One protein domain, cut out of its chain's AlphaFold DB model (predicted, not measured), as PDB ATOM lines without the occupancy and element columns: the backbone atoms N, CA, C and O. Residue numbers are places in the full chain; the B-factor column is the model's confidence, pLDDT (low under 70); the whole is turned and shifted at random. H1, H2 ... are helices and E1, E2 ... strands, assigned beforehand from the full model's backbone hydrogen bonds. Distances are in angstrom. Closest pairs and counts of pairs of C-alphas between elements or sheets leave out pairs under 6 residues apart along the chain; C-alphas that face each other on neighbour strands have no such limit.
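Overview. This is residues 2 to 144 of the 163 residues of an uncharacterized protein of Syntrophorhabdus sp. PtaU1.Bin153 (UniProt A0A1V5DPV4). One very long helix, H2, makes the long axis, and a small, strongly twisted sheet of three strands packs along its last part, residues 44 to 64, with the short helix H3 beside the strands. H1 makes a corner with the beginning of H2, and H4 crosses near H2 farther along; residues 2 to 11 of H1 and residues 130 to 144, mostly of H4, stick out from the rod. The printed part has 143 residues, with four named helices and three named strands in the order H1 H2 E1 E2 E3 H3 H4; the sheet runs E1 E2 E3, antiparallel, and the class is mixed, helices and strands. The whole is extended, with a radius of gyration of the C-alphas of 24.2 A and spans of 77 by 38 by 25 A.

Arrangement. E1, residues 76 to 87, E2, residues 90 to 101, and E3, residues 104 to 106, form a meander, each strand the antiparallel neighbour of the one before. E1 and E2 are a hairpin, with N 83 and O 94 2.8 A apart, within hydrogen-bond range; E1 bends by 77 degrees at residue 79 and E2 by 62 degrees at residue 93. E2 and E3 are a hairpin too, with N 106 and O 99 2.9 A apart, within hydrogen-bond range. H2, residues 21 to 64, is on one face of the sheet, two layers, at a height over the sheet of 9.1 A. It lies over E2 and runs along the strands, at 9 degrees to E2 on the local plane; the closest C-alphas of H2 and E2 are those of Asp 57 and Pro 97, 6.3 A apart. H3, residues 109 to 114, is on the sheet but over none of its strands. H2 touches H3 with residues 52 to 59 alone, at a shallow tilt of 16 degrees, opposite ways; the closest C-alphas are those of Met 56 and Ser 110, 5.8 A apart. H4, residues 122 to 141, is close to H2 but not clearly touching, about perpendicular at 80 degrees; the closest C-alphas, of Gly 48 and Leu 125, are 7.6 A apart. H1, residues 2 to 19, is also close to H2 but not clearly touching, about perpendicular at 81 degrees; the closest C-alphas, of Gln 16 and Leu 24, are 7.4 A apart. H1 and H4 are apart. Every O i to N i+4 pair is within hydrogen-bond range in H1, H3 and H4, and 39 of 40 are in H2.

Along the chain. H2 is 63.2 A long from first to last C-alpha, from (-2.277, 67.973, -74.941) to (-14.417, 37.261, -21.009). E2 is 31.8 A long, E1 28.2 A, H4 27.6 A and H1 26.5 A. H1 begins at C-alpha 2, (19.834, 74.141, -67.221).

Size, cuts and confidence. The C-alphas farthest apart, of Lys 2 and Glu 103, are 79.1 A apart. The printed part has no cut, and the link from H2 to E1, 11 residues, is long. Mean pLDDT of the printed part is 81.7; 34 residues are under 70, among them residues 11 to 19, 122 to 129 and 135 to 144.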
ATOM      1  N   LYS A   2      20.444  73.815 -65.901       57.62
ATOM      2  CA  LYS A   2      19.834  74.141 -67.221       57.62
ATOM      3  C   LYS A   2      19.594  72.956 -68.182       57.62
ATOM      4  O   LYS A   2      18.649  72.987 -68.967       57.62
ATOM      5  N   VAL A   3      20.436  71.919 -68.132       59.34
ATOM      6  CA  VAL A   3      20.354  70.750 -69.037       59.34
ATOM      7  C   VAL A   3      19.097  69.911 -68.764       59.34
ATOM      8  O   VAL A   3      18.400  69.514 -69.695       59.34
ATOM      9  N   ASN A   4      18.743  69.756 -67.487       69.00
ATOM     10  CA  ASN A   4      17.583  68.989 -67.032       69.00
ATOM     11  C   ASN A   4      16.256  69.667 -67.454       69.00
ATOM     12  O   ASN A   4      15.304  69.015 -67.877       69.00
ATOM     13  N   THR A   5      16.224  71.007 -67.480       70.56
ATOM     14  CA  THR A   5      15.072  71.789 -67.966       70.56
ATOM     15  C   THR A   5      14.848  71.642 -69.474       70.56
ATOM     16  O   THR A   5      13.703  71.522 -69.911       70.56
ATOM     17  N   LYS A   6      15.920  71.638 -70.283       71.88
ATOM     18  CA  LYS A   6      15.822  71.408 -71.737       71.88
ATOM     19  C   LYS A   6      15.331  69.993 -72.048       71.88
ATOM     20  O   LYS A   6      14.453  69.841 -72.892       71.88
ATOM     21  N   GLN A   7      15.852  68.986 -71.346       69.19
ATOM     22  CA  GLN A   7      15.398  67.600 -71.491       69.19
ATOM     23  C   GLN A   7      13.924  67.437 -71.107       69.19
ATOM     24  O   GLN A   7      13.171  66.867 -71.893       69.19
ATOM     25  N   ARG A   8      13.480  68.017 -69.979       65.62
ATOM     26  CA  ARG A   8      12.057  68.029 -69.591       65.62
ATOM     27  C   ARG A   8      11.169  68.636 -70.672       65.62
ATOM     28  O   ARG A   8      10.204  68.002 -71.073       65.62
ATOM     29  N   LYS A   9      11.516  69.817 -71.197       71.44
ATOM     30  CA  LYS A   9      10.731  70.469 -72.260       71.44
ATOM     31  C   LYS A   9      10.656  69.630 -73.538       71.44
ATOM     32  O   LYS A   9       9.593  69.563 -74.142       71.44
ATOM     33  N   LYS A  10      11.755  68.974 -73.928       74.06
ATOM     34  CA  LYS A  10      11.797  68.109 -75.116       74.06
ATOM     35  C   LYS A  10      10.939  66.852 -74.936       74.06
ATOM     36  O   LYS A  10      10.203  66.493 -75.847       74.06
ATOM     37  N   ALA A  11      10.979  66.239 -73.751       66.81
ATOM     38  CA  ALA A  11      10.116  65.111 -73.406       66.81
ATOM     39  C   ALA A  11       8.633  65.515 -73.416       66.81
ATOM     40  O   ALA A  11       7.821  64.855 -74.054       66.81
ATOM     41  N   THR A  12       8.284  66.643 -72.788       66.62
ATOM     42  CA  THR A  12       6.912  67.171 -72.794       66.62
ATOM     43  C   THR A  12       6.411  67.468 -74.210       66.62
ATOM     44  O   THR A  12       5.261  67.170 -74.507       66.62
ATOM     45  N   HIS A  13       7.258  68.011 -75.088       68.38
ATOM     46  CA  HIS A  13       6.890  68.297 -76.478       68.38
ATOM     47  C   HIS A  13       6.655  67.018 -77.295       68.38
ATOM     48  O   HIS A  13       5.651  66.921 -77.991       68.38
ATOM     49  N   GLY A  14       7.520  66.006 -77.148       69.38
ATOM     50  CA  GLY A  14       7.345  64.718 -77.830       69.38
ATOM     51  C   GLY A  14       6.062  63.991 -77.415       69.38
ATOM     52  O   GLY A  14       5.375  63.419 -78.252       69.38
ATOM     53  N   PHE A  15       5.670  64.077 -76.140       62.88
ATOM     54  CA  PHE A  15       4.378  63.546 -75.687       62.88
ATOM     55  C   PHE A  15       3.175  64.322 -76.251       62.88
ATOM     56  O   PHE A  15       2.147  63.716 -76.541       62.88
ATOM     57  N   GLN A  16       3.298  65.644 -76.425       64.56
ATOM     58  CA  GLN A  16       2.240  66.487 -76.998       64.56
ATOM     59  C   GLN A  16       2.034  66.243 -78.496       64.56
ATOM     60  O   GLN A  16       0.896  66.303 -78.947       64.56
ATOM     61  N   GLU A  17       3.098  65.940 -79.244       67.50
ATOM     62  CA  GLU A  17       3.016  65.598 -80.673       67.50
ATOM     63  C   GLU A  17       2.359  64.236 -80.924       67.50
ATOM     64  O   GLU A  17       1.642  64.086 -81.907       67.50
ATOM     65  N   ILE A  18       2.587  63.252 -80.048       64.31
ATOM     66  CA  ILE A  18       2.094  61.881 -80.258       64.31
ATOM     67  C   ILE A  18       0.623  61.730 -79.848       64.31
ATOM     68  O   ILE A  18      -0.113  61.000 -80.503       64.31
ATOM     69  N   TYR A  19       0.200  62.392 -78.767       62.44
ATOM     70  CA  TYR A  19      -1.128  62.185 -78.174       62.44
ATOM     71  C   TYR A  19      -2.023  63.432 -78.176       62.44
ATOM     72  O   TYR A  19      -3.208  63.320 -77.918       62.44
ATOM     73  N   GLY A  20      -1.510  64.637 -78.436       73.12
ATOM     74  CA  GLY A  20      -2.262  65.871 -78.184       73.12
ATOM     75  C   GLY A  20      -2.358  66.202 -76.684       73.12
ATOM     76  O   GLY A  20      -2.435  65.327 -75.819       73.12
ATOM     77  N   LYS A  21      -2.309  67.500 -76.344       67.06
ATOM     78  CA  LYS A  21      -2.277  67.973 -74.941       67.06
ATOM     79  C   LYS A  21      -3.464  67.473 -74.116       67.06
ATOM     80  O   LYS A  21      -3.266  67.041 -72.981       67.06
ATOM     81  N   ASP A  22      -4.660  67.531 -74.691       72.31
ATOM     82  CA  ASP A  22      -5.899  67.232 -73.978       72.31
ATOM     83  C   ASP A  22      -6.104  65.724 -73.804       72.31
ATOM     84  O   ASP A  22      -6.557  65.281 -72.754       72.31
ATOM     85  N   GLU A  23      -5.686  64.907 -74.774       74.88
ATOM     86  CA  GLU A  23      -5.792  63.448 -74.675       74.88
ATOM     87  C   GLU A  23      -4.819  62.882 -73.637       74.88
ATOM     88  O   GLU A  23      -5.210  62.064 -72.807       74.88
ATOM     89  N   LEU A  24      -3.566  63.359 -73.621       75.38
ATOM     90  CA  LEU A  24      -2.583  62.952 -72.616       75.38
ATOM     91  C   LEU A  24      -3.045  63.345 -71.206       75.38
ATOM     92  O   LEU A  24      -2.952  62.534 -70.285       75.38
ATOM     93  N   ALA A  25      -3.556  64.570 -71.040       76.12
ATOM     94  CA  ALA A  25      -4.093  65.038 -69.768       76.12
ATOM     95  C   ALA A  25      -5.297  64.194 -69.333       76.12
ATOM     96  O   ALA A  25      -5.304  63.695 -68.213       76.12
ATOM     97  N   ASN A  26      -6.261  63.947 -70.223       80.25
ATOM     98  CA  ASN A  26      -7.432  63.120 -69.928       80.25
ATOM     99  C   ASN A  26      -7.052  61.680 -69.573       80.25
ATOM    100  O   ASN A  26      -7.614  61.106 -68.645       80.25
ATOM    101  N   ARG A  27      -6.062  61.101 -70.258       77.75
ATOM    102  CA  ARG A  27      -5.578  59.740 -69.996       77.75
ATOM    103  C   ARG A  27      -4.818  59.653 -68.672       77.75
ATOM    104  O   ARG A  27      -5.030  58.714 -67.911       77.75
ATOM    105  N   MET A  28      -4.003  60.659 -68.358       74.81
ATOM    106  CA  MET A  28      -3.354  60.825 -67.052       74.81
ATOM    107  C   MET A  28      -4.377  60.978 -65.925       74.81
ATOM    108  O   MET A  28      -4.283  60.275 -64.921       74.81
ATOM    109  N   PHE A  29      -5.369  61.857 -66.100       78.62
ATOM    110  CA  PHE A  29      -6.468  62.021 -65.156       78.62
ATOM    111  C   PHE A  29      -7.202  60.702 -64.971       78.62
ATOM    112  O   PHE A  29      -7.333  60.268 -63.838       78.62
ATOM    113  N   HIS A  30      -7.568  60.015 -66.053       76.38
ATOM    114  CA  HIS A  30      -8.252  58.731 -65.992       76.38
ATOM    115  C   HIS A  30      -7.452  57.666 -65.228       76.38
ATOM    116  O   HIS A  30      -8.025  56.970 -64.395       76.38
ATOM    117  N   ILE A  31      -6.140  57.550 -65.447       77.25
ATOM    118  CA  ILE A  31      -5.289  56.602 -64.707       77.25
ATOM    119  C   ILE A  31      -5.238  56.972 -63.219       77.25
ATOM    120  O   ILE A  31      -5.436  56.114 -62.359       77.25
ATOM    121  N   LEU A  32      -5.028  58.251 -62.897       75.62
ATOM    122  CA  LEU A  32      -4.971  58.725 -61.511       75.62
ATOM    123  C   LEU A  32      -6.313  58.556 -60.789       75.62
ATOM    124  O   LEU A  32      -6.351  58.083 -59.657       75.62
ATOM    125  N   THR A  33      -7.421  58.905 -61.439       76.12
ATOM    126  CA  THR A  33      -8.756  58.847 -60.840       76.12
ATOM    127  C   THR A  33      -9.336  57.448 -60.827       76.12
ATOM    128  O   THR A  33     -10.162  57.175 -59.971       76.12
ATOM    129  N   THR A  34      -8.955  56.565 -61.750       76.25
ATOM    130  CA  THR A  34      -9.511  55.205 -61.814       76.25
ATOM    131  C   THR A  34      -8.630  54.245 -61.029       76.25
ATOM    132  O   THR A  34      -9.073  53.700 -60.024       76.25
ATOM    133  N   THR A  35      -7.359  54.097 -61.409       79.31
ATOM    134  CA  THR A  35      -6.429  53.184 -60.728       79.31
ATOM    135  C   THR A  35      -6.064  53.696 -59.338       79.31
ATOM    136  O   THR A  35      -6.046  52.923 -58.382       79.31
ATOM    137  N   GLY A  36      -5.809  55.001 -59.200       81.44
ATOM    138  CA  GLY A  36      -5.474  55.590 -57.902       81.44
ATOM    139  C   GLY A  36      -6.629  55.495 -56.907       81.44
ATOM    140  O   GLY A  36      -6.420  55.072 -55.772       81.44
ATOM    141  N   LYS A  37      -7.859  55.796 -57.343       83.44
ATOM    142  CA  LYS A  37      -9.053  55.634 -56.502       83.44
ATOM    143  C   LYS A  37      -9.272  54.181 -56.100       83.44
ATOM    144  O   LYS A  37      -9.432  53.923 -54.919       83.44
ATOM    145  N   GLN A  38      -9.208  53.242 -57.043       82.88
ATOM    146  CA  GLN A  38      -9.360  51.815 -56.741       82.88
ATOM    147  C   GLN A  38      -8.344  51.333 -55.696       82.88
ATOM    148  O   GLN A  38      -8.707  50.591 -54.787       82.88
ATOM    149  N   GLY A  39      -7.087  51.777 -55.796       81.12
ATOM    150  CA  GLY A  39      -6.056  51.443 -54.812       81.12
ATOM    151  C   GLY A  39      -6.345  52.016 -53.422       81.12
ATOM    152  O   GLY A  39      -6.147  51.329 -52.420       81.12
ATOM    153  N   ILE A  40      -6.838  53.256 -53.352       84.06
ATOM    154  CA  ILE A  40      -7.230  53.890 -52.086       84.06
ATOM    155  C   ILE A  40      -8.464  53.201 -51.493       84.06
ATOM    156  O   ILE A  40      -8.447  52.872 -50.311       84.06
ATOM    157  N   ASP A  41      -9.494  52.942 -52.298       83.25
ATOM    158  CA  ASP A  41     -10.736  52.294 -51.862       83.25
ATOM    159  C   ASP A  41     -10.445  50.901 -51.274       83.25
ATOM    160  O   ASP A  41     -10.935  50.574 -50.193       83.25
ATOM    161  N   ALA A  42      -9.572  50.116 -51.918       83.94
ATOM    162  CA  ALA A  42      -9.141  48.814 -51.410       83.94
ATOM    163  C   ALA A  42      -8.412  48.923 -50.059       83.94
ATOM    164  O   ALA A  42      -8.709  48.174 -49.127       83.94
ATOM    165  N   LEU A  43      -7.500  49.889 -49.917       83.69
ATOM    166  CA  LEU A  43      -6.775  50.118 -48.665       83.69
ATOM    167  C   LEU A  43      -7.710  50.558 -47.532       83.69
ATOM    168  O   LEU A  43      -7.581  50.085 -46.403       83.69
ATOM    169  N   VAL A  44      -8.664  51.446 -47.820       81.94
ATOM    170  CA  VAL A  44      -9.668  51.894 -46.844       81.94
ATOM    171  C   VAL A  44     -10.550  50.726 -46.412       81.94
ATOM    172  O   VAL A  44     -10.806  50.571 -45.219       81.94
ATOM    173  N   GLN A  45     -10.962  49.873 -47.351       86.00
ATOM    174  CA  GLN A  45     -11.745  48.677 -47.052       86.00
ATOM    175  C   GLN A  45     -10.972  47.699 -46.153       86.00
ATOM    176  O   GLN A  45     -11.512  47.247 -45.143       86.00
ATOM    177  N   GLU A  46      -9.709  47.395 -46.472       87.62
ATOM    178  CA  GLU A  46      -8.860  46.512 -45.657       87.62
ATOM    179  C   GLU A  46      -8.664  47.054 -44.235       87.62
ATOM    180  O   GLU A  46      -8.806  46.317 -43.256       87.62
ATOM    181  N   LEU A  47      -8.391  48.356 -44.105       84.81
ATOM    182  CA  LEU A  47      -8.270  49.011 -42.804       84.81
ATOM    183  C   LEU A  47      -9.591  48.982 -42.031       84.81
ATOM    184  O   LEU A  47      -9.589  48.671 -40.842       84.81
ATOM    185  N   GLY A  48     -10.717  49.259 -42.689       85.06
ATOM    186  CA  GLY A  48     -12.041  49.205 -42.068       85.06
ATOM    187  C   GLY A  48     -12.365  47.815 -41.515       85.06
ATOM    188  O   GLY A  48     -12.814  47.696 -40.374       85.06
ATOM    189  N   ILE A  49     -12.051  46.756 -42.272       90.88
ATOM    190  CA  ILE A  49     -12.196  45.364 -41.822       90.88
ATOM    191  C   ILE A  49     -11.341  45.108 -40.578       90.88
ATOM    192  O   ILE A  49     -11.846  44.588 -39.581       90.88
ATOM    193  N   MET A  50     -10.065  45.502 -40.608       89.00
ATOM    194  CA  MET A  50      -9.140  45.297 -39.491       89.00
ATOM    195  C   MET A  50      -9.621  45.996 -38.213       89.00
ATOM    196  O   MET A  50      -9.601  45.407 -37.134       89.00
ATOM    197  N   VAL A  51     -10.091  47.238 -38.335       86.81
ATOM    198  CA  VAL A  51     -10.608  48.029 -37.213       86.81
ATOM    199  C   VAL A  51     -11.868  47.397 -36.632       86.81
ATOM    200  O   VAL A  51     -11.963  47.231 -35.418       86.81
ATOM    201  N   ALA A  52     -12.811  46.990 -37.481       90.31
ATOM    202  CA  ALA A  52     -14.023  46.315 -37.038       90.31
ATOM    203  C   ALA A  52     -13.712  45.009 -36.288       90.31
ATOM    204  O   ALA A  52     -14.284  44.748 -35.231       90.31
ATOM    205  N   GLN A  53     -12.775  44.202 -36.797       92.88
ATOM    206  CA  GLN A  53     -12.340  42.973 -36.130       92.88
ATOM    207  C   GLN A  53     -11.680  43.247 -34.779       92.88
ATOM    208  O   GLN A  53     -12.022  42.582 -33.802       92.88
ATOM    209  N   ALA A  54     -10.824  44.267 -34.700       90.19
ATOM    210  CA  ALA A  54     -10.202  44.676 -33.448       90.19
ATOM    211  C   ALA A  54     -11.242  45.110 -32.401       90.19
ATOM    212  O   ALA A  54     -11.150  44.690 -31.253       90.19
ATOM    213  N   ILE A  55     -12.266  45.876 -32.791       89.88
ATOM    214  CA  ILE A  55     -13.357  46.277 -31.884       89.88
ATOM    215  C   ILE A  55     -14.098  45.047 -31.339       89.88
ATOM    216  O   ILE A  55     -14.352  44.965 -30.138       89.88
ATOM    217  N   MET A  56     -14.407  44.070 -32.196       93.75
ATOM    218  CA  MET A  56     -15.061  42.829 -31.764       93.75
ATOM    219  C   MET A  56     -14.175  42.004 -30.818       93.75
ATOM    220  O   MET A  56     -14.674  41.415 -29.857       93.75
ATOM    221  N   ASP A  57     -12.865  41.955 -31.068       93.25
ATOM    222  CA  ASP A  57     -11.910  41.281 -30.187       93.25
ATOM    223  C   ASP A  57     -11.787  41.982 -28.828       93.25
ATOM    224  O   ASP A  57     -11.781  41.302 -27.800       93.25
ATOM    225  N   MET A  58     -11.773  43.318 -28.817       89.00
ATOM    226  CA  MET A  58     -11.769  44.127 -27.598       89.00
ATOM    227  C   MET A  58     -13.027  43.888 -26.761       89.00
ATOM    228  O   MET A  58     -12.909  43.613 -25.572       89.00
ATOM    229  N   GLU A  59     -14.221  43.913 -27.367       92.25
ATOM    230  CA  GLU A  59     -15.466  43.609 -26.646       92.25
ATOM    231  C   GLU A  59     -15.452  42.174 -26.094       92.25
ATOM    232  O   GLU A  59     -15.858  41.934 -24.952       92.25
ATOM    233  N   ARG A  60     -14.972  41.199 -26.885       94.06
ATOM    234  CA  ARG A  60     -14.841  39.814 -26.415       94.06
ATOM    235  C   ARG A  60     -13.962  39.761 -25.171       94.06
ATOM    236  O   ARG A  60     -14.362  39.130 -24.197       94.06
ATOM    237  N   GLU A  61     -12.786  40.381 -25.208       91.44
ATOM    238  CA  GLU A  61     -11.845  40.379 -24.089       91.44
ATOM    239  C   GLU A  61     -12.376  41.141 -22.873       91.44
ATOM    240  O   GLU A  61     -12.242  40.657 -21.753       91.44
ATOM    241  N   GLU A  62     -13.052  42.270 -23.071       89.81
ATOM    242  CA  GLU A  62     -13.696  43.018 -21.990       89.81
ATOM    243  C   GLU A  62     -14.706  42.144 -21.229       89.81
ATOM    244  O   GLU A  62     -14.731  42.136 -19.992       89.81
ATOM    245  N   ARG A  63     -15.496  41.352 -21.967       90.62
ATOM    246  CA  ARG A  63     -16.518  40.458 -21.408       90.62
ATOM    247  C   ARG A  63     -15.952  39.171 -20.815       90.62
ATOM    248  O   ARG A  63     -16.414  38.734 -19.765       90.62
ATOM    249  N   SER A  64     -14.980  38.538 -21.471       91.19
ATOM    250  CA  SER A  64     -14.417  37.261 -21.009       91.19
ATOM    251  C   SER A  64     -13.286  37.415 -20.000       91.19
ATOM    252  O   SER A  64     -13.010  36.479 -19.255       91.19
ATOM    253  N   GLY A  65     -12.619  38.566 -19.985       88.44
ATOM    254  CA  GLY A  65     -11.310  38.770 -19.374       88.44
ATOM    255  C   GLY A  65     -10.137  38.441 -20.316       88.44
ATOM    256  O   GLY A  65     -10.349  37.833 -21.380       88.44
ATOM    257  N   PRO A  66      -8.908  38.832 -19.921       86.25
ATOM    258  CA  PRO A  66      -7.672  38.511 -20.633       86.25
ATOM    259  C   PRO A  66      -7.435  37.007 -20.779       86.25
ATOM    260  O   PRO A  66      -8.051  36.178 -20.100       86.25
ATOM    261  N   ASP A  67      -6.506  36.645 -21.662       79.56
ATOM    262  CA  ASP A  67      -6.081  35.251 -21.782       79.56
ATOM    263  C   ASP A  67      -5.544  34.732 -20.446       79.56
ATOM    264  O   ASP A  67      -4.804  35.416 -19.740       79.56
ATOM    265  N   TYR A  68      -5.959  33.515 -20.087       79.44
ATOM    266  CA  TYR A  68      -5.610  32.849 -18.826       79.44
ATOM    267  C   TYR A  68      -6.095  33.555 -17.544       79.44
ATOM    268  O   TYR A  68      -5.848  33.045 -16.452       79.44
ATOM    269  N   LEU A  69      -6.845  34.660 -17.653       84.81
ATOM    270  CA  LEU A  69      -7.413  35.393 -16.520       84.81
ATOM    271  C   LEU A  69      -8.910  35.690 -16.750       84.81
ATOM    272  O   LEU A  69      -9.292  36.834 -17.012       84.81
ATOM    273  N   PRO A  70      -9.783  34.666 -16.681       83.56
ATOM    274  CA  PRO A  70     -11.200  34.834 -16.972       83.56
ATOM    275  C   PRO A  70     -11.881  35.754 -15.950       83.56
ATOM    276  O   PRO A  70     -11.745  35.574 -14.740       83.56
ATOM    277  N   ARG A  71     -12.668  36.714 -16.445       85.19
ATOM    278  CA  ARG A  71     -13.398  37.692 -15.623       85.19
ATOM    279  C   ARG A  71     -14.643  37.099 -14.970       85.19
ATOM    280  O   ARG A  71     -15.002  37.479 -13.860       85.19
ATOM    281  N   GLN A  72     -15.299  36.166 -15.656       85.12
ATOM    282  CA  GLN A  72     -16.515  35.511 -15.188       85.12
ATOM    283  C   GLN A  72     -16.426  34.003 -15.415       85.12
ATOM    284  O   GLN A  72     -16.093  33.528 -16.502       85.12
ATOM    285  N   ARG A  73     -16.770  33.227 -14.383       83.25
ATOM    286  CA  ARG A  73     -16.826  31.767 -14.483       83.25
ATOM    287  C   ARG A  73     -17.947  31.355 -15.440       83.25
ATOM    288  O   ARG A  73     -19.067  31.841 -15.325       83.25
ATOM    289  N   GLY A  74     -17.647  30.439 -16.355       85.31
ATOM    290  CA  GLY A  74     -18.619  29.946 -17.332       85.31
ATOM    291  C   GLY A  74     -18.680  30.748 -18.633       85.31
ATOM    292  O   GLY A  74     -19.383  30.321 -19.544       85.31
ATOM    293  N   VAL A  75     -17.949  31.865 -18.740       91.06
ATOM    294  CA  VAL A  75     -17.815  32.654 -19.972       91.06
ATOM    295  C   VAL A  75     -16.452  32.380 -20.601       91.06
ATOM    296  O   VAL A  75     -15.418  32.575 -19.965       91.06
ATOM    297  N   TYR A  76     -16.441  31.934 -21.856       90.25
ATOM    298  CA  TYR A  76     -15.229  31.495 -22.545       90.25
ATOM    299  C   TYR A  76     -15.123  32.089 -23.949       90.25
ATOM    300  O   TYR A  76     -16.109  32.160 -24.694       90.25
ATOM    301  N   LYS A  77     -13.893  32.462 -24.327       93.12
ATOM    302  CA  LYS A  77     -13.531  32.796 -25.709       93.12
ATOM    303  C   LYS A  77     -13.695  31.535 -26.561       93.12
ATOM    304  O   LYS A  77     -13.077  30.512 -26.278       93.12
ATOM    305  N   TRP A  78     -14.538  31.600 -27.587       92.38
ATOM    306  CA  TRP A  78     -14.756  30.495 -28.519       92.38
ATOM    307  C   TRP A  78     -14.088  30.789 -29.874       92.38
ATOM    308  O   TRP A  78     -13.488  31.847 -30.082       92.38
ATOM    309  N   ALA A  79     -14.166  29.829 -30.798       93.75
ATOM    310  CA  ALA A  79     -13.634  29.945 -32.155       93.75
ATOM    311  C   ALA A  79     -14.233  31.123 -32.946       93.75
ATOM    312  O   ALA A  79     -15.337  31.589 -32.674       93.75
ATOM    313  N   TYR A  80     -13.524  31.555 -33.988       95.81
ATOM    314  CA  TYR A  80     -14.005  32.566 -34.931       95.81
ATOM    315  C   TYR A  80     -14.955  31.971 -35.964       95.81
ATOM    316  O   TYR A  80     -14.690  30.893 -36.507       95.81
ATOM    317  N   GLN A  81     -15.988  32.726 -36.328       95.88
ATOM    318  CA  GLN A  81     -16.964  32.340 -37.345       95.88
ATOM    319  C   GLN A  81     -16.959  33.314 -38.532       95.88
ATOM    320  O   GLN A  81     -16.777  34.518 -38.335       95.88
ATOM    321  N   PRO A  82     -17.102  32.810 -39.775       96.94
ATOM    322  CA  PRO A  82     -17.314  33.667 -40.933       96.94
ATOM    323  C   PRO A  82     -18.652  34.403 -40.823       96.94
ATOM    324  O   PRO A  82     -19.676  33.824 -40.457       96.94
ATOM    325  N   GLY A  83     -18.634  35.679 -41.171       96.56
ATOM    326  CA  GLY A  83     -19.783  36.564 -41.133       96.56
ATOM    327  C   GLY A  83     -19.612  37.730 -42.093       96.56
ATOM    328  O   GLY A  83     -18.749  37.728 -42.970       96.56
ATOM    329  N   SER A  84     -20.461  38.737 -41.932       96.50
ATOM    330  CA  SER A  84     -20.391  39.955 -42.735       96.50
ATOM    331  C   SER A  84     -20.868  41.148 -41.929       96.50
ATOM    332  O   SER A  84     -21.726  40.987 -41.059       96.50
ATOM    333  N   ILE A  85     -20.315  42.309 -42.248       94.81
ATOM    334  CA  ILE A  85     -20.659  43.610 -41.669       94.81
ATOM    335  C   ILE A  85     -20.834  44.633 -42.790       94.81
ATOM    336  O   ILE A  85     -20.452  44.367 -43.931       94.81
ATOM    337  N   TYR A  86     -21.372  45.799 -42.461       92.25
ATOM    338  CA  TYR A  86     -21.401  46.958 -43.341       92.25
ATOM    339  C   TYR A  86     -20.262  47.927 -42.998       92.25
ATOM    340  O   TYR A  86     -20.052  48.277 -41.838       92.25
ATOM    341  N   LEU A  87     -19.532  48.362 -44.025       87.06
ATOM    342  CA  LEU A  87     -18.604  49.490 -43.994       87.06
ATOM    343  C   LEU A  87     -19.158  50.565 -44.933       87.06
ATOM    344  O   LEU A  87     -19.116  50.410 -46.155       87.06
ATOM    345  N   GLY A  88     -19.744  51.618 -44.360       83.19
ATOM    346  CA  GLY A  88     -20.626  52.512 -45.114       83.19
ATOM    347  C   GLY A  88     -21.795  51.718 -45.707       83.19
ATOM    348  O   GLY A  88     -22.450  50.953 -44.998       83.19
ATOM    349  N   ASP A  89     -21.998  51.835 -47.018       84.12
ATOM    350  CA  ASP A  89     -23.030  51.087 -47.752       84.12
ATOM    351  C   ASP A  89     -22.545  49.724 -48.277       84.12
ATOM    352  O   ASP A  89     -23.314  48.957 -48.863       84.12
ATOM    353  N   GLN A  90     -21.263  49.392 -48.090       87.19
ATOM    354  CA  GLN A  90     -20.684  48.159 -48.615       87.19
ATOM    355  C   GLN A  90     -20.731  47.034 -47.589       87.19
ATOM    356  O   GLN A  90     -20.175  47.131 -46.495       87.19
ATOM    357  N   LYS A  91     -21.335  45.909 -47.976       93.88
ATOM    358  CA  LYS A  91     -21.302  44.682 -47.184       93.88
ATOM    359  C   LYS A  91     -20.007  43.921 -47.444       93.88
ATOM    360  O   LYS A  91     -19.753  43.493 -48.568       93.88
ATOM    361  N   VAL A  92     -19.216  43.711 -46.398       93.88
ATOM    362  CA  VAL A  92     -17.908  43.050 -46.474       93.88
ATOM    363  C   VAL A  92     -17.871  41.789 -45.619       93.88
ATOM    364  O   VAL A  92     -18.543  41.686 -44.592       93.88
ATOM    365  N   SER A  93     -17.085  40.806 -46.058       96.19
ATOM    366  CA  SER A  93     -16.865  39.562 -45.316       96.19
ATOM    367  C   SER A  93     -15.881  39.787 -44.175       96.19
ATOM    368  O   SER A  93     -14.857  40.445 -44.356       96.19
ATOM    369  N   VAL A  94     -16.172  39.212 -43.010       95.94
ATOM    370  CA  VAL A  94     -15.288  39.250 -41.839       95.94
ATOM    371  C   VAL A  94     -15.280  37.910 -41.122       95.94
ATOM    372  O   VAL A  94     -16.207  37.108 -41.236       95.94
ATOM    373  N   ARG A  95     -14.244  37.675 -40.317       95.69
ATOM    374  CA  ARG A  95     -14.284  36.647 -39.272       95.69
ATOM    375  C   ARG A  95     -14.516  37.335 -37.942       95.69
ATOM    376  O   ARG A  95     -13.673  38.134 -37.540       95.69
ATOM    377  N   HIS A  96     -15.630  37.033 -37.287       95.38
ATOM    378  CA  HIS A  96     -15.945  37.610 -35.988       95.38
ATOM    379  C   HIS A  96     -15.648  36.606 -34.865       95.38
ATOM    380  O   HIS A  96     -15.845  35.394 -35.041       95.38
ATOM    381  N   PRO A  97     -15.147  37.083 -33.718       96.69
ATOM    382  CA  PRO A  97     -14.983  36.252 -32.540       96.69
ATOM    383  C   PRO A  97     -16.344  35.786 -32.010       96.69
ATOM    384  O   PRO A  97     -17.374  36.434 -32.212       96.69
ATOM    385  N   ARG A  98     -16.342  34.646 -31.316       96.25
ATOM    386  CA  ARG A  98     -17.516  34.135 -30.600       96.25
ATOM    387  C   ARG A  98     -17.239  34.087 -29.111       96.25
ATOM    388  O   ARG A  98     -16.112  33.829 -28.677       96.25
ATOM    389  N   LEU A  99     -18.297  34.293 -28.344       94.81
ATOM    390  CA  LEU A  99     -18.284  34.187 -26.897       94.81
ATOM    391  C   LEU A  99     -19.366  33.200 -26.470       94.81
ATOM    392  O   LEU A  99     -20.472  33.214 -27.009       94.81
ATOM    393  N   ARG A 100     -19.048  32.318 -25.522       94.19
ATOM    394  CA  ARG A 100     -20.000  31.327 -25.014       94.19
ATOM    395  C   ARG A 100     -20.088  31.412 -23.500       94.19
ATOM    396  O   ARG A 100     -19.059  31.410 -22.833       94.19
ATOM    397  N   GLY A 101     -21.307  31.506 -22.993       93.25
ATOM    398  CA  GLY A 101     -21.654  31.501 -21.579       93.25
ATOM    399  C   GLY A 101     -22.357  30.211 -21.144       93.25
ATOM    400  O   GLY A 101     -22.546  29.301 -21.958       93.25
ATOM    401  N   PRO A 102     -22.813  30.154 -19.877       91.25
ATOM    402  CA  PRO A 102     -23.559  29.016 -19.334       91.25
ATOM    403  C   PRO A 102     -24.848  28.700 -20.107       91.25
ATOM    404  O   PRO A 102     -25.193  27.535 -20.269       91.25
ATOM    405  N   GLU A 103     -25.527  29.728 -20.622       92.19
ATOM    406  CA  GLU A 103     -26.794  29.602 -21.361       92.19
ATOM    407  C   GLU A 103     -26.611  29.445 -22.881       92.19
ATOM    408  O   GLU A 103     -27.584  29.327 -23.620       92.19
ATOM    409  N   GLY A 104     -25.366  29.411 -23.371       92.88
ATOM    410  CA  GLY A 104     -25.068  29.265 -24.794       92.88
ATOM    411  C   GLY A 104     -24.277  30.432 -25.375       92.88
ATOM    412  O   GLY A 104     -23.381  30.972 -24.733       92.88
ATOM    413  N   GLU A 105     -24.523  30.753 -26.642       94.06
ATOM    414  CA  GLU A 105     -23.771  31.782 -27.361       94.06
ATOM    415  C   GLU A 105     -24.175  33.189 -26.910       94.06
ATOM    416  O   GLU A 105     -25.357  33.524 -26.875       94.06
ATOM    417  N   ILE A 106     -23.181  34.011 -26.577       94.75
ATOM    418  CA  ILE A 106     -23.371  35.405 -26.187       94.75
ATOM    419  C   ILE A 106     -23.056  36.273 -27.411       94.75
ATOM    420  O   ILE A 106     -21.895  36.306 -27.837       94.75
ATOM    421  N   PRO A 107     -24.040  36.992 -27.978       93.62
ATOM    422  CA  PRO A 107     -23.785  37.875 -29.105       93.62
ATOM    423  C   PRO A 107     -22.914  39.063 -28.679       93.62
ATOM    424  O   PRO A 107     -23.120  39.674 -27.623       93.62
ATOM    425  N   LEU A 108     -21.943  39.399 -29.528       95.56
ATOM    426  CA  LEU A 108     -21.163  40.630 -29.412       95.56
ATOM    427  C   LEU A 108     -21.999  41.791 -29.948       95.56
ATOM    428  O   LEU A 108     -22.474  41.737 -31.083       95.56
ATOM    429  N   GLN A 109     -22.187  42.824 -29.134       93.50
ATOM    430  CA  GLN A 109     -22.971  44.001 -29.501       93.50
ATOM    431  C   GLN A 109     -22.319  44.750 -30.658       93.50
ATOM    432  O   GLN A 109     -23.014  45.128 -31.594       93.50
ATOM    433  N   SER A 110     -20.990  44.861 -30.662       92.19
ATOM    434  CA  SER A 110     -20.232  45.413 -31.787       92.19
ATOM    435  C   SER A 110     -20.560  44.692 -33.095       92.19
ATOM    436  O   SER A 110     -20.854  45.343 -34.090       92.19
ATOM    437  N   TYR A 111     -20.605  43.357 -33.102       95.38
ATOM    438  CA  TYR A 111     -20.951  42.605 -34.309       95.38
ATOM    439  C   TYR A 111     -22.408  42.813 -34.738       95.38
ATOM    440  O   TYR A 111     -22.671  42.970 -35.928       95.38
ATOM    441  N   VAL A 112     -23.350  42.832 -33.787       94.38
ATOM    442  CA  VAL A 112     -24.770  43.094 -34.075       94.38
ATOM    443  C   VAL A 112     -24.950  44.486 -34.679       94.38
ATOM    444  O   VAL A 112     -25.616  44.615 -35.700       94.38
ATOM    445  N   MET A 113     -24.308  45.506 -34.109       91.25
ATOM    446  CA  MET A 113     -24.369  46.880 -34.613       91.25
ATOM    447  C   MET A 113     -23.763  46.995 -36.010       91.25
ATOM    448  O   MET A 113     -24.383  47.552 -36.908       91.25
ATOM    449  N   LEU A 114     -22.580  46.414 -36.227       92.38
ATOM    450  CA  LEU A 114     -21.892  46.450 -37.520       92.38
ATOM    451  C   LEU A 114     -22.606  45.637 -38.609       92.38
ATOM    452  O   LEU A 114     -22.270  45.756 -39.787       92.38
ATOM    453  N   LYS A 115     -23.579  44.798 -38.245       93.06
ATOM    454  CA  LYS A 115     -24.403  44.057 -39.200       93.06
ATOM    455  C   LYS A 115     -25.476  44.907 -39.872       93.06
ATOM    456  O   LYS A 115     -25.995  44.470 -40.899       93.06
ATOM    457  N   GLU A 116     -25.781  46.073 -39.318       90.25
ATOM    458  CA  GLU A 116     -26.752  47.009 -39.871       90.25
ATOM    459  C   GLU A 116     -26.046  48.102 -40.694       90.25
ATOM    460  O   GLU A 116     -24.963  48.567 -40.310       90.25
ATOM    461  N   PRO A 117     -26.634  48.545 -41.820       85.50
ATOM    462  CA  PRO A 117     -26.144  49.713 -42.548       85.50
ATOM    463  C   PRO A 117     -26.026  50.932 -41.622       85.50
ATOM    464  O   PRO A 117     -26.915  51.198 -40.815       85.50
ATOM    465  N   GLY A 118     -24.916  51.666 -41.717       80.44
ATOM    466  CA  GLY A 118     -24.640  52.817 -40.848       80.44
ATOM    467  C   GLY A 118     -24.163  52.473 -39.428       80.44
ATOM    468  O   GLY A 118     -23.833  53.383 -38.672       80.44
ATOM    469  N   GLY A 119     -24.054  51.188 -39.066       76.19
ATOM    470  CA  GLY A 119     -23.516  50.758 -37.767       76.19
ATOM    471  C   GLY A 119     -22.037  51.103 -37.556       76.19
ATOM    472  O   GLY A 119     -21.576  51.218 -36.421       76.19
ATOM    473  N   PHE A 120     -21.294  51.306 -38.645       76.31
ATOM    474  CA  PHE A 120     -19.944  51.860 -38.632       76.31
ATOM    475  C   PHE A 120     -20.008  53.343 -39.015       76.31
ATOM    476  O   PHE A 120     -20.115  53.675 -40.196       76.31
ATOM    477  N   SER A 121     -19.985  54.236 -38.021       72.19
ATOM    478  CA  SER A 121     -20.098  55.674 -38.280       72.19
ATOM    479  C   SER A 121     -18.823  56.244 -38.909       72.19
ATOM    480  O   SER A 121     -17.702  55.835 -38.585       72.19
ATOM    481  N   GLU A 122     -18.978  57.253 -39.770       66.31
ATOM    482  CA  GLU A 122     -17.845  58.039 -40.280       66.31
ATOM    483  C   GLU A 122     -17.035  58.676 -39.140       66.31
ATOM    484  O   GLU A 122     -15.824  58.835 -39.249       66.31
ATOM    485  N   GLU A 123     -17.671  59.003 -38.014       67.94
ATOM    486  CA  GLU A 123     -17.015  59.555 -36.823       67.94
ATOM    487  C   GLU A 123     -16.059  58.553 -36.160       67.94
ATOM    488  O   GLU A 123     -14.942  58.917 -35.775       67.94
ATOM    489  N   LEU A 124     -16.462  57.281 -36.062       69.44
ATOM    490  CA  LEU A 124     -15.613  56.202 -35.556       69.44
ATOM    491  C   LEU A 124     -14.417  55.988 -36.488       69.44
ATOM    492  O   LEU A 124     -13.275  55.932 -36.025       69.44
ATOM    493  N   LEU A 125     -14.666  55.945 -37.801       69.31
ATOM    494  CA  LEU A 125     -13.612  55.852 -38.810       69.31
ATOM    495  C   LEU A 125     -12.633  57.027 -38.699       69.31
ATOM    496  O   LEU A 125     -11.426  56.813 -38.619       69.31
ATOM    497  N   ASN A 126     -13.145  58.256 -38.631       69.19
ATOM    498  CA  ASN A 126     -12.344  59.468 -38.490       69.19
ATOM    499  C   ASN A 126     -11.503  59.452 -37.213       69.19
ATOM    500  O   ASN A 126     -10.329  59.814 -37.250       69.19
ATOM    501  N   THR A 127     -12.058  58.984 -36.095       69.75
ATOM    502  CA  THR A 127     -11.327  58.865 -34.826       69.75
ATOM    503  C   THR A 127     -10.167  57.880 -34.946       69.75
ATOM    504  O   THR A 127      -9.042  58.178 -34.533       69.75
ATOM    505  N   VAL A 128     -10.406  56.724 -35.567       69.50
ATOM    506  CA  VAL A 128      -9.374  55.701 -35.762       69.50
ATOM    507  C   VAL A 128      -8.304  56.166 -36.749       69.50
ATOM    508  O   VAL A 128      -7.114  56.085 -36.438       69.50
ATOM    509  N   LEU A 129      -8.702  56.711 -37.903       68.25
ATOM    510  CA  LEU A 129      -7.786  57.253 -38.911       68.25
ATOM    511  C   LEU A 129      -6.943  58.395 -38.347       68.25
ATOM    512  O   LEU A 129      -5.735  58.437 -38.581       68.25
ATOM    513  N   ARG A 130      -7.543  59.283 -37.553       73.62
ATOM    514  CA  ARG A 130      -6.824  60.356 -36.867       73.62
ATOM    515  C   ARG A 130      -5.817  59.799 -35.866       73.62
ATOM    516  O   ARG A 130      -4.663  60.213 -35.890       73.62
ATOM    517  N   GLY A 131      -6.199  58.811 -35.058       73.88
ATOM    518  CA  GLY A 131      -5.276  58.147 -34.135       73.88
ATOM    519  C   GLY A 131      -4.104  57.457 -34.847       73.88
ATOM    520  O   GLY A 131      -2.970  57.508 -34.370       73.88
ATOM    521  N   ILE A 132      -4.346  56.840 -36.009       69.00
ATOM    522  CA  ILE A 132      -3.289  56.277 -36.863       69.00
ATOM    523  C   ILE A 132      -2.396  57.401 -37.407       69.00
ATOM    524  O   ILE A 132      -1.180  57.324 -37.249       69.00
ATOM    525  N   SER A 133      -2.977  58.457 -37.978       70.38
ATOM    526  CA  SER A 133      -2.248  59.603 -38.534       70.38
ATOM    527  C   SER A 133      -1.357  60.283 -37.491       70.38
ATOM    528  O   SER A 133      -0.180  60.528 -37.749       70.38
ATOM    529  N   GLU A 134      -1.863  60.506 -36.278       72.75
ATOM    530  CA  GLU A 134      -1.101  61.096 -35.176       72.75
ATOM    531  C   GLU A 134       0.055  60.190 -34.727       72.75
ATOM    532  O   GLU A 134       1.155  60.679 -34.466       72.75
ATOM    533  N   ARG A 135      -0.149  58.863 -34.682       68.62
ATOM    534  CA  ARG A 135       0.929  57.900 -34.393       68.62
ATOM    535  C   ARG A 135       2.003  57.894 -35.479       68.62
ATOM    536  O   ARG A 135       3.183  57.941 -35.146       68.62
ATOM    537  N   TRP A 136       1.609  57.888 -36.749       67.25
ATOM    538  CA  TRP A 136       2.534  57.942 -37.884       67.25
ATOM    539  C   TRP A 136       3.295  59.271 -37.942       67.25
ATOM    540  O   TRP A 136       4.510  59.284 -38.117       67.25
ATOM    541  N   SER A 137       2.610  60.396 -37.721       67.62
ATOM    542  CA  SER A 137       3.238  61.718 -37.646       67.62
ATOM    543  C   SER A 137       4.255  61.789 -36.506       67.62
ATOM    544  O   SER A 137       5.360  62.297 -36.697       67.62
ATOM    545  N   ARG A 138       3.917  61.233 -35.335       68.81
ATOM    546  CA  ARG A 138       4.838  61.133 -34.197       68.81
ATOM    547  C   ARG A 138       6.052  60.271 -34.533       68.81
ATOM    548  O   ARG A 138       7.161  60.714 -34.274       68.81
ATOM    549  N   TYR A 139       5.844  59.112 -35.159       65.69
ATOM    550  CA  TYR A 139       6.918  58.216 -35.596       65.69
ATOM    551  C   TYR A 139       7.897  58.913 -36.554       65.69
ATOM    552  O   TYR A 139       9.103  58.811 -36.379       65.69
ATOM    553  N   PHE A 140       7.400  59.682 -37.528       68.25
ATOM    554  CA  PHE A 140       8.267  60.440 -38.439       68.25
ATOM    555  C   PHE A 140       8.964  61.635 -37.792       68.25
ATOM    556  O   PHE A 140      10.044  62.024 -38.225       68.25
ATOM    557  N   ARG A 141       8.348  62.240 -36.773       68.50
ATOM    558  CA  ARG A 141       8.915  63.387 -36.058       68.50
ATOM    559  C   ARG A 141       9.964  62.969 -35.025       68.50
ATOM    560  O   ARG A 141      10.894  63.727 -34.776       68.50
ATOM    561  N   GLN A 142       9.780  61.809 -34.402       67.12
ATOM    562  CA  GLN A 142      10.638  61.241 -33.364       67.12
ATOM    563  C   GLN A 142      10.729  59.723 -33.585       67.12
ATOM    564  O   GLN A 142       9.997  58.969 -32.935       67.12
ATOM    565  N   PRO A 143      11.560  59.264 -34.537       60.28
ATOM    566  CA  PRO A 143      11.742  57.836 -34.753       60.28
ATOM    567  C   PRO A 143      12.354  57.202 -33.493       60.28
ATOM    568  O   PRO A 143      13.231  57.818 -32.880       60.28
ATOM    569  N   PRO A 144      11.896  56.010 -33.069       62.44
ATOM    570  CA  PRO A 144      12.522  55.304 -31.956       62.44
ATOM    571  C   PRO A 144      13.991  55.012 -32.290       62.44
ATOM    572  O   PRO A 144      14.306  54.655 -33.424       62.44
TER     573      PRO A 144